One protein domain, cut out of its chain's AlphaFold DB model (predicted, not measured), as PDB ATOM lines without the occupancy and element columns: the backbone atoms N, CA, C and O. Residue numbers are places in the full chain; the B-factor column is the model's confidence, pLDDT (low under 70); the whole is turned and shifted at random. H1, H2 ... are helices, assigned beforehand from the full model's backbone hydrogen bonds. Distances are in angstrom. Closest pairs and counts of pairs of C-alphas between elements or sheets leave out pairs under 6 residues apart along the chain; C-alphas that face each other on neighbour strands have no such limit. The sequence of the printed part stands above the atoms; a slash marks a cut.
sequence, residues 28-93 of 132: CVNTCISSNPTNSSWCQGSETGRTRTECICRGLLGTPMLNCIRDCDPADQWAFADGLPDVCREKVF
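AT A GLANCE: This is residues 28 to 93 of the 132 residues of an uncharacterized protein of Aspergillus sydowii CBS 593.65 (UniProt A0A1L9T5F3). Five short helices fall into two side-by-side pairs, H1 with H3 running opposite ways and H2 with H5 running the same way, while H4 touches H1 and comes close to H3 and H5. A long stretch with no named element, residues 36 to 48, leads from H1 to H2. The printed part has 66 residues and is all helix, in the order H1 to H5 with no named strand. It is compact, with a radius of gyration of the C-alphas of 11.6 A and spans of 32 by 25 by 16 A.

HOW THE PARTS SIT: Start with H1, residues 28 to 35, which touches H3, residues 64 to 70, at a shallow tilt of 6 degrees, opposite ways; their closest C-alphas, Val 29 and Ile 69, are 5.6 A apart. Val 29 also leads you to H4, residues 74 to 82: H1 and H4 touch at a steep tilt of 66 degrees, with the closest C-alphas, Val 29 and Asp 76, 6.8 A apart. Next find H2, residues 49 to 60, which with residues 53 to 57 alone touches H5, residues 86 to 92, at a shallow tilt of 16 degrees, the same way; the C-alphas of Cys 57 and Cys 88 are closest, at 5.4 A. H1 and H2 are apart. In H1, H2 and H3 every O i to N i+4 pair is within hydrogen-bond range; in H4 4 of 5 are, in H5 2 of 3.

IN THESE COORDINATES: Find C-alpha 28 at (70.305, -4.150, 80.527), where H1 begins its 10.5 A. H2 runs 17.0 A, H3 9.8 A and H4 12.1 A; H5 runs 9.8 A to C-alpha 92 at (83.869, 6.156, 79.534).

THE WHOLE: The C-alphas farthest apart, Ser 46 and Asp 73, are 33.8 A apart. The printed part has no cut; H1 to H2 is a long link, the others tight. Look for pLDDT under 70 at 24 residues, among them 37 to 46 and 85 to 92.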
ATOM      1  N   CYS A  28      69.032  -3.770  81.142       80.62
ATOM      2  CA  CYS A  28      70.305  -4.150  80.527       80.62
ATOM      3  C   CYS A  28      71.483  -3.901  81.482       80.62
ATOM      4  O   CYS A  28      72.238  -4.817  81.806       80.62
ATOM      5  N   VAL A  29      71.561  -2.693  82.044       78.56
ATOM      6  CA  VAL A  29      72.584  -2.306  83.025       78.56
ATOM      7  C   VAL A  29      72.520  -3.194  84.268       78.56
ATOM      8  O   VAL A  29      73.546  -3.702  84.717       78.56
ATOM      9  N   ASN A  30      71.321  -3.453  84.794       81.00
ATOM     10  CA  ASN A  30      71.148  -4.287  85.981       81.00
ATOM     11  C   ASN A  30      71.597  -5.742  85.734       81.00
ATOM     12  O   ASN A  30      72.218  -6.367  86.599       81.00
ATOM     13  N   THR A  31      71.356  -6.265  84.527       83.75
ATOM     14  CA  THR A  31      71.855  -7.582  84.099       83.75
ATOM     15  C   THR A  31      73.378  -7.593  84.012       83.75
ATOM     16  O   THR A  31      74.009  -8.540  84.482       83.75
ATOM     17  N   CYS A  32      73.983  -6.534  83.472       82.19
ATOM     18  CA  CYS A  32      75.434  -6.397  83.384       82.19
ATOM     19  C   CYS A  32      76.107  -6.326  84.755       82.19
ATOM     20  O   CYS A  32      77.113  -7.007  84.961       82.19
ATOM     21  N   ILE A  33      75.535  -5.564  85.693       78.12
ATOM     22  CA  ILE A  33      76.001  -5.473  87.084       78.12
ATOM     23  C   ILE A  33      75.864  -6.834  87.780       78.12
ATOM     24  O   ILE A  33      76.811  -7.312  88.401       78.12
ATOM     25  N   SER A  34      74.712  -7.495  87.632       79.31
ATOM     26  CA  SER A  34      74.446  -8.799  88.260       79.31
ATOM     27  C   SER A  34      75.321  -9.921  87.697       79.31
ATOM     28  O   SER A  34      75.727 -10.816  88.433       79.31
ATOM     29  N   SER A  35      75.634  -9.874  86.399       80.50
ATOM     30  CA  SER A  35      76.488 -10.864  85.728       80.50
ATOM     31  C   SER A  35      77.980 -10.606  85.949       80.50
ATOM     32  O   SER A  35      78.789 -11.519  85.800       80.50
ATOM     33  N   ASN A  36      78.351  -9.376  86.314       73.94
ATOM     34  CA  ASN A  36      79.729  -8.972  86.581       73.94
ATOM     35  C   ASN A  36      79.828  -8.309  87.960       73.94
ATOM     36  O   ASN A  36      80.138  -7.118  88.040       73.94
ATOM     37  N   PRO A  37      79.579  -9.056  89.051       64.88
ATOM     38  CA  PRO A  37      79.672  -8.504  90.389       64.88
ATOM     39  C   PRO A  37      81.105  -8.032  90.630       64.88
ATOM     40  O   PRO A  37      82.057  -8.818  90.679       64.88
ATOM     41  N   THR A  38      81.282  -6.723  90.770       62.31
ATOM     42  CA  THR A  38      82.564  -6.151  91.167       62.31
ATOM     43  C   THR A  38      82.810  -6.478  92.630       62.31
ATOM     44  O   THR A  38      82.274  -5.842  93.530       62.31
ATOM     45  N   ASN A  39      83.628  -7.510  92.853       50.94
ATOM     46  CA  ASN A  39      83.998  -8.053  94.167       50.94
ATOM     47  C   ASN A  39      84.762  -7.074  95.073       50.94
ATOM     48  O   ASN A  39      85.116  -7.406  96.201       50.94
ATOM     49  N   SER A  40      85.044  -5.871  94.596       51.12
ATOM     50  CA  SER A  40      85.767  -4.858  95.332       51.12
ATOM     51  C   SER A  40      85.166  -3.503  95.018       51.12
ATOM     52  O   SER A  40      84.951  -3.149  93.859       51.12
ATOM     53  N   SER A  41      84.942  -2.723  96.077       58.03
ATOM     54  CA  SER A  41      84.963  -1.272  95.969       58.03
ATOM     55  C   SER A  41      86.163  -0.918  95.092       58.03
ATOM     56  O   SER A  41      87.297  -1.238  95.448       58.03
ATOM     57  N   TRP A  42      85.922  -0.336  93.913       64.25
ATOM     58  CA  TRP A  42      86.987   0.040  92.974       64.25
ATOM     59  C   TRP A  42      88.064   0.917  93.624       64.25
ATOM     60  O   TRP A  42      89.179   1.015  93.118       64.25
ATOM     61  N   CYS A  43      87.714   1.508  94.766       65.81
ATOM     62  CA  CYS A  43      88.523   2.368  95.602       65.81
ATOM     63  C   CYS A  43      88.724   1.783  96.996       65.81
ATOM     64  O   CYS A  43      87.882   1.050  97.506       65.81
ATOM     65  N   GLN A  44      89.831   2.134  97.642       67.50
ATOM     66  CA  GLN A  44      90.154   1.674  98.995       67.50
ATOM     67  C   GLN A  44      89.266   2.328 100.070       67.50
ATOM     68  O   GLN A  44      89.308   1.942 101.233       67.50
ATOM     69  N   GLY A  45      88.445   3.314  99.693       63.22
ATOM     70  CA  GLY A  45      87.513   4.008 100.583       63.22
ATOM     71  C   GLY A  45      88.159   5.160 101.357       63.22
ATOM     72  O   GLY A  45      87.459   5.898 102.044       63.22
ATOM     73  N   SER A  46      89.474   5.349 101.219       62.50
ATOM     74  CA  SER A  46      90.222   6.498 101.746       62.50
ATOM     75  C   SER A  46      90.276   7.678 100.768       62.50
ATOM     76  O   SER A  46      90.732   8.765 101.122       62.50
ATOM     77  N   GLU A  47      89.865   7.475  99.516       70.12
ATOM     78  CA  GLU A  47      89.911   8.479  98.461       70.12
ATOM     79  C   GLU A  47      88.731   9.455  98.562       70.12
ATOM     80  O   GLU A  47      87.570   9.063  98.676       70.12
ATOM     81  N   THR A  48      89.017  10.752  98.455       65.81
ATOM     82  CA  THR A  48      88.012  11.824  98.453       65.81
ATOM     83  C   THR A  48      88.203  12.747  97.252       65.81
ATOM     84  O   THR A  48      89.256  12.751  96.612       65.81
ATOM     85  N   GLY A  49      87.157  13.502  96.901       69.12
ATOM     86  CA  GLY A  49      87.190  14.476  95.809       69.12
ATOM     87  C   GLY A  49      87.715  13.894  94.492       69.12
ATOM     88  O   GLY A  49      87.274  12.837  94.040       69.12
ATOM     89  N   ARG A  50      88.694  14.576  93.889       71.12
ATOM     90  CA  ARG A  50      89.288  14.195  92.600       71.12
ATOM     91  C   ARG A  50      89.911  12.794  92.615       71.12
ATOM     92  O   ARG A  50      89.781  12.071  91.633       71.12
ATOM     93  N   THR A  51      90.537  12.390  93.715       71.75
ATOM     94  CA  THR A  51      91.186  11.078  93.848       71.75
ATOM     95  C   THR A  51      90.160   9.946  93.848       71.75
ATOM     96  O   THR A  51      90.405   8.892  93.266       71.75
ATOM     97  N   ARG A  52      88.975  10.184  94.435       71.94
ATOM     98  CA  ARG A  52      87.839   9.248  94.382       71.94
ATOM     99  C   ARG A  52      87.306   9.124  92.958       71.94
ATOM    100  O   ARG A  52      87.121   8.014  92.475       71.94
ATOM    101  N   THR A  53      87.125  10.255  92.277       70.25
ATOM    102  CA  THR A  53      86.702  10.298  90.871       70.25
ATOM    103  C   THR A  53      87.661   9.526  89.969       70.25
ATOM    104  O   THR A  53      87.234   8.632  89.245       70.25
ATOM    105  N   GLU A  54      88.963   9.809  90.044       73.69
ATOM    106  CA  GLU A  54      89.977   9.119  89.238       73.69
ATOM    107  C   GLU A  54      90.005   7.616  89.517       73.69
ATOM    108  O   GLU A  54      90.125   6.818  88.587       73.69
ATOM    109  N   CYS A  55      89.856   7.230  90.781       74.50
ATOM    110  CA  CYS A  55      89.822   5.841  91.191       74.50
ATOM    111  C   CYS A  55      88.602   5.086  90.629       74.50
ATOM    112  O   CYS A  55      88.777   4.023  90.031       74.50
ATOM    113  N   ILE A  56      87.396   5.659  90.731       74.12
ATOM    114  CA  ILE A  56      86.174   5.079  90.150       74.12
ATOM    115  C   ILE A  56      86.351   4.902  88.639       74.12
ATOM    116  O   ILE A  56      86.081   3.826  88.112       74.12
ATOM    117  N   CYS A  57      86.889   5.909  87.945       74.94
ATOM    118  CA  CYS A  57      87.113   5.824  86.503       74.94
ATOM    119  C   CYS A  57      88.096   4.737  86.112       74.94
ATOM    120  O   CYS A  57      87.840   3.981  85.179       74.94
ATOM    121  N   ARG A  58      89.225   4.648  86.816       75.81
ATOM    122  CA  ARG A  58      90.223   3.610  86.560       75.81
ATOM    123  C   ARG A  58      89.687   2.219  86.869       75.81
ATOM    124  O   ARG A  58      90.059   1.283  86.178       75.81
ATOM    125  N   GLY A  59      88.855   2.101  87.899       74.38
ATOM    126  CA  GLY A  59      88.217   0.849  88.280       74.38
ATOM    127  C   GLY A  59      87.136   0.403  87.304       74.38
ATOM    128  O   GLY A  59      86.988  -0.794  87.110       74.38
ATOM    129  N   LEU A  60      86.432   1.335  86.655       73.31
ATOM    130  CA  LEU A  60      85.465   1.035  85.594       73.31
ATOM    131  C   LEU A  60      86.139   0.652  84.273       73.31
ATOM    132  O   LEU A  60      85.690  -0.269  83.586       73.31
ATOM    133  N   LEU A  61      87.176   1.402  83.889       72.62
ATOM    134  CA  LEU A  61      87.845   1.285  82.595       72.62
ATOM    135  C   LEU A  61      88.452  -0.112  82.414       72.62
ATOM    136  O   LEU A  61      89.329  -0.528  83.164       72.62
ATOM    137  N   GLY A  62      88.000  -0.820  81.378       68.19
ATOM    138  CA  GLY A  62      88.488  -2.161  81.043       68.19
ATOM    139  C   GLY A  62      87.818  -3.302  81.813       68.19
ATOM    140  O   GLY A  62      88.247  -4.446  81.678       68.19
ATOM    141  N   THR A  63      86.768  -3.030  82.594       76.56
ATOM    142  CA  THR A  63      85.982  -4.095  83.232       76.56
ATOM    143  C   THR A  63      85.019  -4.764  82.250       76.56
ATOM    144  O   THR A  63      84.467  -4.095  81.370       76.56
ATOM    145  N   PRO A  64      84.742  -6.072  82.418       77.38
ATOM    146  CA  PRO A  64      83.724  -6.760  81.626       77.38
ATOM    147  C   PRO A  64      82.320  -6.193  81.890       77.38
ATOM    148  O   PRO A  64      81.482  -6.197  80.994       77.38
ATOM    149  N   MET A  65      82.094  -5.616  83.078       77.94
ATOM    150  CA  MET A  65      80.869  -4.888  83.406       77.94
ATOM    151  C   MET A  65      80.687  -3.656  82.512       77.94
ATOM    152  O   MET A  65      79.621  -3.479  81.932       77.94
ATOM    153  N   LEU A  66      81.726  -2.827  82.362       79.81
ATOM    154  CA  LEU A  66      81.660  -1.641  81.510       79.81
ATOM    155  C   LEU A  66      81.440  -2.008  80.038       79.81
ATOM    156  O   LEU A  66      80.638  -1.364  79.371       79.81
ATOM    157  N   ASN A  67      82.131  -3.033  79.533       81.88
ATOM    158  CA  ASN A  67      81.915  -3.491  78.158       81.88
ATOM    159  C   ASN A  67      80.482  -3.994  77.953       81.88
ATOM    160  O   ASN A  67      79.857  -3.607  76.978       81.88
ATOM    161  N   CYS A  68      79.932  -4.747  78.911       82.62
ATOM    162  CA  CYS A  68      78.534  -5.173  78.871       82.62
ATOM    163  C   CYS A  68      77.568  -3.978  78.829       82.62
ATOM    164  O   CYS A  68      76.632  -3.969  78.040       82.62
ATOM    165  N   ILE A  69      77.814  -2.932  79.629       81.56
ATOM    166  CA  ILE A  69      76.969  -1.727  79.625       81.56
ATOM    167  C   ILE A  69      77.104  -0.960  78.300       81.56
ATOM    168  O   ILE A  69      76.126  -0.392  77.832       81.56
ATOM    169  N   ARG A  70      78.279  -0.963  77.659       82.00
ATOM    170  CA  ARG A  70      78.480  -0.355  76.330       82.00
ATOM    171  C   ARG A  70      77.756  -1.084  75.196       82.00
ATOM    172  O   ARG A  70      77.522  -0.463  74.166       82.00
ATOM    173  N   ASP A  71      77.406  -2.353  75.384       83.69
ATOM    174  CA  ASP A  71      76.546  -3.100  74.459       83.69
ATOM    175  C   ASP A  71      75.044  -2.822  74.689       83.69
ATOM    176  O   ASP A  71      74.217  -3.194  73.857       83.69
ATOM    177  N   CYS A  72      74.669  -2.166  75.797       80.94
ATOM    178  CA  CYS A  72      73.294  -1.718  76.031       80.94
ATOM    179  C   CYS A  72      72.927  -0.526  75.140       80.94
ATOM    180  O   CYS A  72      73.800   0.180  74.636       80.94
ATOM    181  N   ASP A  73      71.630  -0.239  75.015       79.88
ATOM    182  CA  ASP A  73      71.160   0.961  74.327       79.88
ATOM    183  C   ASP A  73      71.797   2.241  74.905       79.88
ATOM    184  O   ASP A  73      71.952   2.365  76.124       79.88
ATOM    185  N   PRO A  74      72.133   3.238  74.065       73.25
ATOM    186  CA  PRO A  74      72.774   4.488  74.503       73.25
ATOM    187  C   PRO A  74      71.934   5.257  75.539       73.25
ATOM    188  O   PRO A  74      72.462   5.969  76.394       73.25
ATOM    189  N   ALA A  75      70.624   5.041  75.495       69.56
ATOM    190  CA  ALA A  75      69.628   5.433  76.475       69.56
ATOM    191  C   ALA A  75      69.901   4.911  77.897       69.56
ATOM    192  O   ALA A  75      69.858   5.649  78.881       69.56
ATOM    193  N   ASP A  76      70.185   3.615  77.985       74.62
ATOM    194  CA  ASP A  76      70.420   2.886  79.224       74.62
ATOM    195  C   ASP A  76      71.835   3.154  79.741       74.62
ATOM    196  O   ASP A  76      72.062   3.248  80.949       74.62
ATOM    197  N   GLN A  77      72.778   3.359  78.815       75.44
ATOM    198  CA  GLN A  77      74.123   3.828  79.128       75.44
ATOM    199  C   GLN A  77      74.082   5.165  79.866       75.44
ATOM    200  O   GLN A  77      74.821   5.331  80.834       75.44
ATOM    201  N   TRP A  78      73.200   6.093  79.464       68.94
ATOM    202  CA  TRP A  78      73.057   7.385  80.139       68.94
ATOM    203  C   TRP A  78      72.622   7.241  81.602       68.94
ATOM    204  O   TRP A  78      73.205   7.886  82.466       68.94
ATOM    205  N   ALA A  79      71.673   6.353  81.909       72.62
ATOM    206  CA  ALA A  79      71.214   6.133  83.285       72.62
ATOM    207  C   ALA A  79      72.336   5.642  84.217       72.62
ATOM    208  O   ALA A  79      72.357   5.953  85.406       72.62
ATOM    209  N   PHE A  80      73.294   4.886  83.680       72.56
ATOM    210  CA  PHE A  80      74.494   4.504  84.419       72.56
ATOM    211  C   PHE A  80      75.530   5.638  84.457       72.56
ATOM    212  O   PHE A  80      76.133   5.897  85.496       72.56
ATOM    213  N   ALA A  81      75.709   6.332  83.333       74.31
ATOM    214  CA  ALA A  81      76.637   7.441  83.147       74.31
ATOM    215  C   ALA A  81      76.308   8.680  84.002       74.31
ATOM    216  O   ALA A  81      77.228   9.383  84.413       74.31
ATOM    217  N   ASP A  82      75.034   8.930  84.299       70.81
ATOM    218  CA  ASP A  82      74.563  10.013  85.173       70.81
ATOM    219  C   ASP A  82      75.063   9.849  86.619       70.81
ATOM    220  O   ASP A  82      75.467  10.810  87.272       70.81
ATOM    221  N   GLY A  83      75.174   8.602  87.090       67.31
ATOM    222  CA  GLY A  83      75.760   8.278  88.394       67.31
ATOM    223  C   GLY A  83      77.288   8.420  88.458       67.31
ATOM    224  O   GLY A  83      77.879   8.252  89.529       67.31
ATOM    225  N   LEU A  84      77.952   8.705  87.329       70.94
ATOM    226  CA  LEU A  84      79.399   8.880  87.247       70.94
ATOM    227  C   LEU A  84      79.790  10.367  87.259       70.94
ATOM    228  O   LEU A  84      79.139  11.196  86.628       70.94
ATOM    229  N   PRO A  85      80.917  10.724  87.906       66.75
ATOM    230  CA  PRO A  85      81.453  12.081  87.831       66.75
ATOM    231  C   PRO A  85      81.743  12.484  86.377       66.75
ATOM    232  O   PRO A  85      82.226  11.665  85.595       66.75
ATOM    233  N   ASP A  86      81.514  13.754  86.023       65.12
ATOM    234  CA  ASP A  86      81.531  14.240  84.628       65.12
ATOM    235  C   ASP A  86      82.829  13.896  83.879       65.12
ATOM    236  O   ASP A  86      82.810  13.432  82.741       65.12
ATOM    237  N   VAL A  87      83.966  14.028  84.571       66.44
ATOM    238  CA  VAL A  87      85.317  13.705  84.066       66.44
ATOM    239  C   VAL A  87      85.443  12.231  83.654       66.44
ATOM    240  O   VAL A  87      86.232  11.869  82.781       66.44
ATOM    241  N   CYS A  88      84.676  11.364  84.307       69.75
ATOM    242  CA  CYS A  88      84.585   9.946  84.007       69.75
ATOM    243  C   CYS A  88      83.667   9.682  82.832       69.75
ATOM    244  O   CYS A  88      84.017   8.942  81.917       69.75
ATOM    245  N   ARG A  89      82.488  10.301  82.881       69.69
ATOM    246  CA  ARG A  89      81.404  10.094  81.936       69.69
ATOM    247  C   ARG A  89      81.861  10.327  80.506       69.69
ATOM    248  O   ARG A  89      81.738   9.429  79.684       69.69
ATOM    249  N   GLU A  90      82.495  11.464  80.246       65.56
ATOM    250  CA  GLU A  90      82.955  11.844  78.904       65.56
ATOM    251  C   GLU A  90      84.032  10.892  78.349       65.56
ATOM    252  O   GLU A  90      84.136  10.660  77.147       65.56
ATOM    253  N   LYS A  91      84.816  10.274  79.239       66.94
ATOM    254  CA  LYS A  91      85.894   9.349  78.874       66.94
ATOM    255  C   LYS A  91      85.414   7.905  78.703       66.94
ATOM    256  O   LYS A  91      86.027   7.125  77.973       66.94
ATOM    257  N   VAL A  92      84.362   7.533  79.423       66.31
ATOM    258  CA  VAL A  92      83.869   6.156  79.534       66.31
ATOM    259  C   VAL A  92      82.660   5.917  78.626       66.31
ATOM    260  O   VAL A  92      82.563   4.839  78.040       66.31
ATOM    261  N   PHE A  93      81.812   6.923  78.437       70.12
ATOM    262  CA  PHE A  93      80.627   6.889  77.586       70.12
ATOM    263  C   PHE A  93      80.589   8.120  76.666       70.12
ATOM    264  O   PHE A  93      79.762   9.009  76.858       70.12
TER     265      PHE A  93